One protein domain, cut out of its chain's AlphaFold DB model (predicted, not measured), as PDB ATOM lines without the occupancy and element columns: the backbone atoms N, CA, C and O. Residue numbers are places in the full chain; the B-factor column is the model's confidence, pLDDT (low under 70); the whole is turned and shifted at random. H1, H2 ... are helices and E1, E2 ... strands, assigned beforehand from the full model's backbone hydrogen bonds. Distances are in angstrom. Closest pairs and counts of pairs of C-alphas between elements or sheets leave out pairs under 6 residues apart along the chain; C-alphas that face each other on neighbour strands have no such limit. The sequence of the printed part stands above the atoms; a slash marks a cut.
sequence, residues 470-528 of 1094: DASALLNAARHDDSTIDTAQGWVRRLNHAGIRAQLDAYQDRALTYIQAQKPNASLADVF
ATOM      1  N   ASP A 470      15.714 -13.269   3.133       71.75
ATOM      2  CA  ASP A 470      14.944 -12.682   4.225       71.75
ATOM      3  C   ASP A 470      13.882 -11.735   3.654       71.75
ATOM      4  O   ASP A 470      14.116 -10.547   3.416       71.75
ATOM      5  N   ALA A 471      12.697 -12.290   3.413       63.22
ATOM      6  CA  ALA A 471      11.558 -11.541   2.904       63.22
ATOM      7  C   ALA A 471      11.126 -10.408   3.852       63.22
ATOM      8  O   ALA A 471      10.612  -9.398   3.381       63.22
ATOM      9  N   SER A 472      11.346 -10.539   5.166       67.88
ATOM     10  CA  SER A 472      10.964  -9.507   6.139       67.88
ATOM     11  C   SER A 472      11.951  -8.345   6.123       67.88
ATOM     12  O   SER A 472      11.529  -7.190   6.106       67.88
ATOM     13  N   ALA A 473      13.255  -8.629   6.069       70.88
ATOM     14  CA  ALA A 473      14.282  -7.602   5.904       70.88
ATOM     15  C   ALA A 473      14.113  -6.852   4.581       70.88
ATOM     16  O   ALA A 473      14.201  -5.628   4.553       70.88
ATOM     17  N   LEU A 474      13.798  -7.571   3.506       65.56
ATOM     18  CA  LEU A 474      13.513  -6.992   2.199       65.56
ATOM     19  C   LEU A 474      12.275  -6.082   2.226       65.56
ATOM     20  O   LEU A 474      12.336  -4.948   1.761       65.56
ATOM     21  N   LEU A 475      11.184  -6.543   2.845       64.75
ATOM     22  CA  LEU A 475       9.950  -5.775   3.032       64.75
ATOM     23  C   LEU A 475      10.175  -4.509   3.871       64.75
ATOM     24  O   LEU A 475       9.609  -3.457   3.581       64.75
ATOM     25  N   ASN A 476      10.988  -4.610   4.923       73.75
ATOM     26  CA  ASN A 476      11.337  -3.482   5.781       73.75
ATOM     27  C   ASN A 476      12.231  -2.485   5.046       73.75
ATOM     28  O   ASN A 476      11.978  -1.288   5.107       73.75
ATOM     29  N   ALA A 477      13.230  -2.977   4.311       73.81
ATOM     30  CA  ALA A 477      14.128  -2.145   3.521       73.81
ATOM     31  C   ALA A 477      13.404  -1.407   2.398       73.81
ATOM     32  O   ALA A 477      13.883  -0.372   1.961       73.81
ATOM     33  N   ALA A 478      12.253  -1.917   1.961       67.88
ATOM     34  CA  ALA A 478      11.411  -1.288   0.962       67.88
ATOM     35  C   ALA A 478      10.544  -0.139   1.476       67.88
ATOM     36  O   ALA A 478      10.000   0.630   0.679       67.88
ATOM     37  N   ARG A 479      10.432   0.009   2.797       73.56
ATOM     38  CA  ARG A 479       9.789   1.162   3.423       73.56
ATOM     39  C   ARG A 479      10.823   2.267   3.636       73.56
ATOM     40  O   ARG A 479      11.972   2.008   3.985       73.56
ATOM     41  N   HIS A 480      10.393   3.502   3.420       69.38
ATOM     42  CA  HIS A 480      11.101   4.726   3.798       69.38
ATOM     43  C   HIS A 480      10.146   5.603   4.622       69.38
ATOM     44  O   HIS A 480       8.930   5.407   4.541       69.38
ATOM     45  N   ASP A 481      10.654   6.584   5.370       71.38
ATOM     46  CA  ASP A 481       9.820   7.482   6.190       71.38
ATOM     47  C   ASP A 481       8.787   8.272   5.364       71.38
ATOM     48  O   ASP A 481       7.750   8.682   5.880       71.38
ATOM     49  N   ASP A 482       9.039   8.462   4.065       73.56
ATOM     50  CA  ASP A 482       8.137   9.139   3.128       73.56
ATOM     51  C   ASP A 482       7.366   8.184   2.197       73.56
ATOM     52  O   ASP A 482       6.548   8.638   1.384       73.56
ATOM     53  N   SER A 483       7.579   6.869   2.331       78.00
ATOM     54  CA  SER A 483       6.797   5.863   1.614       78.00
ATOM     55  C   SER A 483       5.354   5.883   2.114       78.00
ATOM     56  O   SER A 483       5.088   5.906   3.316       78.00
ATOM     57  N   THR A 484       4.387   5.897   1.196       78.44
ATOM     58  CA  THR A 484       2.965   5.815   1.558       78.44
ATOM     59  C   THR A 484       2.384   4.532   0.996       78.44
ATOM     60  O   THR A 484       2.497   4.288  -0.203       78.44
ATOM     61  N   ILE A 485       1.760   3.730   1.861       76.56
ATOM     62  CA  ILE A 485       1.080   2.487   1.491       76.56
ATOM     63  C   ILE A 485      -0.382   2.591   1.908       76.56
ATOM     64  O   ILE A 485      -0.711   2.430   3.083       76.56
ATOM     65  N   ASP A 486      -1.258   2.843   0.940       73.44
ATOM     66  CA  ASP A 486      -2.699   2.863   1.154       73.44
ATOM     67  C   ASP A 486      -3.291   1.502   0.791       73.44
ATOM     68  O   ASP A 486      -3.605   1.181  -0.357       73.44
ATOM     69  N   THR A 487      -3.436   0.673   1.818       70.19
ATOM     70  CA  THR A 487      -3.998  -0.673   1.676       70.19
ATOM     71  C   THR A 487      -5.516  -0.688   1.481       70.19
ATOM     72  O   THR A 487      -6.043  -1.700   1.025       70.19
ATOM     73  N   ALA A 488      -6.212   0.401   1.820       70.81
ATOM     74  CA  ALA A 488      -7.663   0.497   1.708       70.81
ATOM     75  C   ALA A 488      -8.084   0.820   0.269       70.81
ATOM     76  O   ALA A 488      -9.039   0.238  -0.241       70.81
ATOM     77  N   GLN A 489      -7.349   1.719  -0.385       73.56
ATOM     78  CA  GLN A 489      -7.574   2.115  -1.776       73.56
ATOM     79  C   GLN A 489      -6.743   1.284  -2.769       73.56
ATOM     80  O   GLN A 489      -7.120   1.144  -3.934       73.56
ATOM     81  N   GLY A 490      -5.649   0.673  -2.305       78.31
ATOM     82  CA  GLY A 490      -4.818  -0.239  -3.092       78.31
ATOM     83  C   GLY A 490      -3.719   0.457  -3.895       78.31
ATOM     84  O   GLY A 490      -3.461   0.054  -5.029       78.31
ATOM     85  N   TRP A 491      -3.072   1.485  -3.332       83.25
ATOM     86  CA  TRP A 491      -1.973   2.200  -3.992       83.25
ATOM     87  C   TRP A 491      -0.743   2.411  -3.098       83.25
ATOM     88  O   TRP A 491      -0.830   2.414  -1.868       83.25
ATOM     89  N   VAL A 492       0.420   2.608  -3.729       81.31
ATOM     90  CA  VAL A 492       1.682   3.010  -3.074       81.31
ATOM     91  C   VAL A 492       2.377   4.152  -3.779       81.31
ATOM     92  O   VAL A 492       2.142   4.391  -4.955       81.31
ATOM     93  N   ARG A 493       3.287   4.825  -3.077       81.31
ATOM     94  CA  ARG A 493       4.276   5.730  -3.676       81.31
ATOM     95  C   ARG A 493       5.545   5.779  -2.833       81.31
ATOM     96  O   ARG A 493       5.478   5.572  -1.618       81.31
ATOM     97  N   ARG A 494       6.654   6.163  -3.471       79.44
ATOM     98  CA  ARG A 494       7.962   6.408  -2.839       79.44
ATOM     99  C   ARG A 494       8.491   5.218  -2.041       79.44
ATOM    100  O   ARG A 494       8.973   5.352  -0.922       79.44
ATOM    101  N   LEU A 495       8.374   4.026  -2.610       76.69
ATOM    102  CA  LEU A 495       9.040   2.839  -2.088       76.69
ATOM    103  C   LEU A 495      10.556   3.034  -2.110       76.69
ATOM    104  O   LEU A 495      11.094   3.660  -3.025       76.69
ATOM    105  N   ASN A 496      11.238   2.484  -1.108       74.56
ATOM    106  CA  ASN A 496      12.674   2.637  -0.921       74.56
ATOM    107  C   ASN A 496      13.462   1.728  -1.869       74.56
ATOM    108  O   ASN A 496      13.969   0.667  -1.495       74.56
ATOM    109  N   HIS A 497      13.572   2.186  -3.105       67.69
ATOM    110  CA  HIS A 497      14.355   1.569  -4.163       67.69
ATOM    111  C   HIS A 497      15.787   1.234  -3.688       67.69
ATOM    112  O   HIS A 497      16.242   0.095  -3.797       67.69
ATOM    113  N   ALA A 498      16.475   2.193  -3.053       66.81
ATOM    114  CA  ALA A 498      17.841   2.034  -2.532       66.81
ATOM    115  C   ALA A 498      17.967   0.953  -1.447       66.81
ATOM    116  O   ALA A 498      18.922   0.175  -1.455       66.81
ATOM    117  N   GLY A 499      17.010   0.880  -0.524       69.56
ATOM    118  CA  GLY A 499      17.004  -0.132   0.530       69.56
ATOM    119  C   GLY A 499      16.768  -1.536  -0.020       69.56
ATOM    120  O   GLY A 499      17.457  -2.481   0.372       69.56
ATOM    121  N   ILE A 500      15.848  -1.676  -0.976       64.75
ATOM    122  CA  ILE A 500      15.576  -2.960  -1.629       64.75
ATOM    123  C   ILE A 500      16.812  -3.462  -2.362       64.75
ATOM    124  O   ILE A 500      17.208  -4.615  -2.180       64.75
ATOM    125  N   ARG A 501      17.462  -2.573  -3.116       63.81
ATOM    126  CA  ARG A 501      18.746  -2.846  -3.753       63.81
ATOM    127  C   ARG A 501      19.751  -3.463  -2.798       63.81
ATOM    128  O   ARG A 501      20.290  -4.526  -3.068       63.81
ATOM    129  N   ALA A 502      19.986  -2.789  -1.674       66.38
ATOM    130  CA  ALA A 502      21.011  -3.179  -0.724       66.38
ATOM    131  C   ALA A 502      20.736  -4.577  -0.154       66.38
ATOM    132  O   ALA A 502      21.667  -5.346   0.071       66.38
ATOM    133  N   GLN A 503      19.463  -4.942   0.038       68.25
ATOM    134  CA  GLN A 503      19.084  -6.287   0.479       68.25
ATOM    135  C   GLN A 503      19.308  -7.358  -0.592       68.25
ATOM    136  O   GLN A 503      19.707  -8.476  -0.258       68.25
ATOM    137  N   LEU A 504      19.067  -7.037  -1.865       61.78
ATOM    138  CA  LEU A 504      19.341  -7.944  -2.982       61.78
ATOM    139  C   LEU A 504      20.843  -8.117  -3.210       61.78
ATOM    140  O   LEU A 504      21.283  -9.254  -3.354       61.78
ATOM    141  N   ASP A 505      21.615  -7.028  -3.164       63.72
ATOM    142  CA  ASP A 505      23.080  -7.038  -3.262       63.72
ATOM    143  C   ASP A 505      23.667  -7.876  -2.107       63.72
ATOM    144  O   ASP A 505      24.433  -8.813  -2.323       63.72
ATOM    145  N   ALA A 506      23.195  -7.666  -0.873       69.44
ATOM    146  CA  ALA A 506      23.619  -8.472   0.270       69.44
ATOM    147  C   ALA A 506      23.228  -9.955   0.139       69.44
ATOM    148  O   ALA A 506      23.952 -10.839   0.603       69.44
ATOM    149  N   TYR A 507      22.067 -10.259  -0.445       65.44
ATOM    150  CA  TYR A 507      21.678 -11.640  -0.715       65.44
ATOM    151  C   TYR A 507      22.566 -12.273  -1.795       65.44
ATOM    152  O   TYR A 507      22.994 -13.417  -1.634       65.44
ATOM    153  N   GLN A 508      22.902 -11.515  -2.838       63.34
ATOM    154  CA  GLN A 508      23.822 -11.930  -3.891       63.34
ATOM    155  C   GLN A 508      25.195 -12.283  -3.329       63.34
ATOM    156  O   GLN A 508      25.703 -13.362  -3.623       63.34
ATOM    157  N   ASP A 509      25.753 -11.432  -2.471       69.69
ATOM    158  CA  ASP A 509      27.050 -11.675  -1.842       69.69
ATOM    159  C   ASP A 509      27.033 -12.958  -1.000       69.69
ATOM    160  O   ASP A 509      27.955 -13.774  -1.081       69.69
ATOM    161  N   ARG A 510      25.953 -13.200  -0.240       78.31
ATOM    162  CA  ARG A 510      25.779 -14.450   0.524       78.31
ATOM    163  C   ARG A 510      25.676 -15.671  -0.387       78.31
ATOM    164  O   ARG A 510      26.308 -16.690  -0.114       78.31
ATOM    165  N   ALA A 511      24.901 -15.572  -1.463       68.69
ATOM    166  CA  ALA A 511      24.735 -16.642  -2.436       68.69
ATOM    167  C   ALA A 511      26.053 -16.966  -3.156       68.69
ATOM    168  O   ALA A 511      26.430 -18.132  -3.254       68.69
ATOM    169  N   LEU A 512      26.792 -15.947  -3.595       69.94
ATOM    170  CA  LEU A 512      28.096 -16.108  -4.225       69.94
ATOM    171  C   LEU A 512      29.117 -16.709  -3.258       69.94
ATOM    172  O   LEU A 512      29.831 -17.638  -3.634       69.94
ATOM    173  N   THR A 513      29.151 -16.230  -2.013       77.56
ATOM    174  CA  THR A 513      30.012 -16.786  -0.958       77.56
ATOM    175  C   THR A 513      29.713 -18.268  -0.747       77.56
ATOM    176  O   THR A 513      30.632 -19.082  -0.691       77.56
ATOM    177  N   TYR A 514      28.431 -18.645  -0.697       78.38
ATOM    178  CA  TYR A 514      28.019 -20.043  -0.602       78.38
ATOM    179  C   TYR A 514      28.480 -20.867  -1.815       78.38
ATOM    180  O   TYR A 514      29.077 -21.924  -1.632       78.38
ATOM    181  N   ILE A 515      28.274 -20.381  -3.045       75.31
ATOM    182  CA  ILE A 515      28.717 -21.073  -4.268       75.31
ATOM    183  C   ILE A 515      30.233 -21.282  -4.252       75.31
ATOM    184  O   ILE A 515      30.692 -22.397  -4.479       75.31
ATOM    185  N   GLN A 516      31.008 -20.235  -3.953       77.81
ATOM    186  CA  GLN A 516      32.470 -20.297  -3.902       77.81
ATOM    187  C   GLN A 516      32.968 -21.248  -2.806       77.81
ATOM    188  O   GLN A 516      33.949 -21.956  -3.026       77.81
ATOM    189  N   ALA A 517      32.280 -21.304  -1.662       84.19
ATOM    190  CA  ALA A 517      32.598 -22.224  -0.574       84.19
ATOM    191  C   ALA A 517      32.282 -23.689  -0.923       84.19
ATOM    192  O   ALA A 517      33.058 -24.576  -0.577       84.19
ATOM    193  N   GLN A 518      31.165 -23.953  -1.609       84.62
ATOM    194  CA  GLN A 518      30.779 -25.312  -2.006       84.62
ATOM    195  C   GLN A 518      31.578 -25.822  -3.206       84.62
ATOM    196  O   GLN A 518      31.940 -26.996  -3.267       84.62
ATOM    197  N   LYS A 519      31.836 -24.951  -4.185       79.50
ATOM    198  CA  LYS A 519      32.560 -25.295  -5.403       79.50
ATOM    199  C   LYS A 519      33.339 -24.085  -5.937       79.50
ATOM    200  O   LYS A 519      32.800 -23.288  -6.710       79.50
ATOM    201  N   PRO A 520      34.629 -23.963  -5.582       76.62
ATOM    202  CA  PRO A 520      35.517 -22.980  -6.190       76.62
ATOM    203  C   PRO A 520      35.513 -23.131  -7.720       76.62
ATOM    204  O   PRO A 520      35.624 -24.247  -8.229       76.62
ATOM    205  N   ASN A 521      35.372 -22.021  -8.452       71.88
ATOM    206  CA  ASN A 521      35.271 -21.988  -9.921       71.88
ATOM    207  C   ASN A 521      34.075 -22.770 -10.509       71.88
ATOM    208  O   ASN A 521      34.183 -23.339 -11.595       71.88
ATOM    209  N   ALA A 522      32.939 -22.815  -9.802       68.44
ATOM    210  CA  ALA A 522      31.708 -23.422 -10.308       68.44
ATOM    211  C   ALA A 522      31.319 -22.874 -11.694       68.44
ATOM    212  O   ALA A 522      31.248 -21.662 -11.904       68.44
ATOM    213  N   SER A 523      31.020 -23.773 -12.632       68.44
ATOM    214  CA  SER A 523      30.405 -23.401 -13.908       68.44
ATOM    215  C   SER A 523      28.906 -23.130 -13.735       68.44
ATOM    216  O   SER A 523      28.285 -23.592 -12.776       68.44
ATOM    217  N   LEU A 524      28.275 -22.460 -14.704       64.94
ATOM    218  CA  LEU A 524      26.810 -22.305 -14.735       64.94
ATOM    219  C   LEU A 524      26.074 -23.649 -14.628       64.94
ATOM    220  O   LEU A 524      25.070 -23.759 -13.929       64.94
ATOM    221  N   ALA A 525      26.613 -24.677 -15.285       68.12
ATOM    222  CA  ALA A 525      26.081 -26.035 -15.263       68.12
ATOM    223  C   ALA A 525      26.205 -26.717 -13.888       68.12
ATOM    224  O   ALA A 525      25.447 -27.644 -13.602       68.12
ATOM    225  N   ASP A 526      27.147 -26.280 -13.050       72.44
ATOM    226  CA  ASP A 526      27.281 -26.742 -11.667       72.44
ATOM    227  C   ASP A 526      26.307 -26.022 -10.734       72.44
ATOM    228  O   ASP A 526      25.752 -26.632  -9.824       72.44
ATOM    229  N   VAL A 527      26.091 -24.724 -10.967       68.88
ATOM    230  CA  VAL A 527      25.222 -23.879 -10.139       68.88
ATOM    231  C   VAL A 527      23.751 -24.200 -10.384       68.88
ATOM    232  O   VAL A 527      23.024 -24.468  -9.435       68.88
ATOM    233  N   PHE A 528      23.313 -24.225 -11.643       69.06
ATOM    234  CA  PHE A 528      21.898 -24.397 -12.006       69.06
ATOM    235  C   PHE A 528      21.539 -25.825 -12.416       69.06
ATOM    236  O   PHE A 528      20.368 -26.137 -12.627       69.06
TER     237      PHE A 528
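This is residues 470 to 528 of the 1094 residues of the protein "TGc domain-containing protein" of Verminephrobacter eiseniae (strain EF01-2) (UniProt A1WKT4). A small two-stranded hairpin, E1 and E2, sits at one end of a rod whose length is made mainly by one long helix, H2. H1 packs on an early part of H2, residues 499 to 504, and the short H3 lies near the far end of H2. The printed part has 59 residues, with H1, E1, E2, H2 and H3 in that order along the chain, and the sheet E1 - E2 is antiparallel. The class is mostly helix, and the whole is extended, with a radius of gyration of the C-alphas of 16.6 A and spans of 48 by 19 by 15 A.

Look first at the hairpin of E1, residues 484 to 486, and E2, residues 491 to 493, antiparallel at 178 degrees. Its N 484 and O 493 are within hydrogen-bond range at 3.0 A, and N 486 and O 491 at 2.9 A. A tight link leads from E2 to H2, residues 497 to 518. H1, residues 471 to 477, touches H2 at residues 499 to 504 alone; the closest C-alphas, of Ala 477 and Gly 499, are 4.6 A apart. H1 and H2 run opposite ways at a steep tilt of 43 degrees. H3, residues 524 to 527, is close to H2 but not clearly touching, the closest C-alphas being those of Ile 515 and Val 527, 7.4 A apart. E1 and H2 are apart. In H1 and H2 every O i to N i+4 pair is within hydrogen-bond range; H3 is too short for such a pair, and its one O i to N i+3 pair is within range.

Find C-alpha 484 at (2.965, 5.815, 1.558), where E1 begins; E1 measures 6.4 A and E2 7.2 A. H2 runs 31.6 A from C-alpha 497 at (14.355, 1.569, -4.163) to C-alpha 518 at (30.779, -25.312, -2.006). H1 measures 9.8 A and H3 5.1 A.

The C-alphas of Gln 489 and Pro 520, the two farthest apart, are 50.1 A from each other. The printed part has no cut, and no link is long. Mean pLDDT of the printed part is 72.0; 27 residues are under 70, among them 497 to 509.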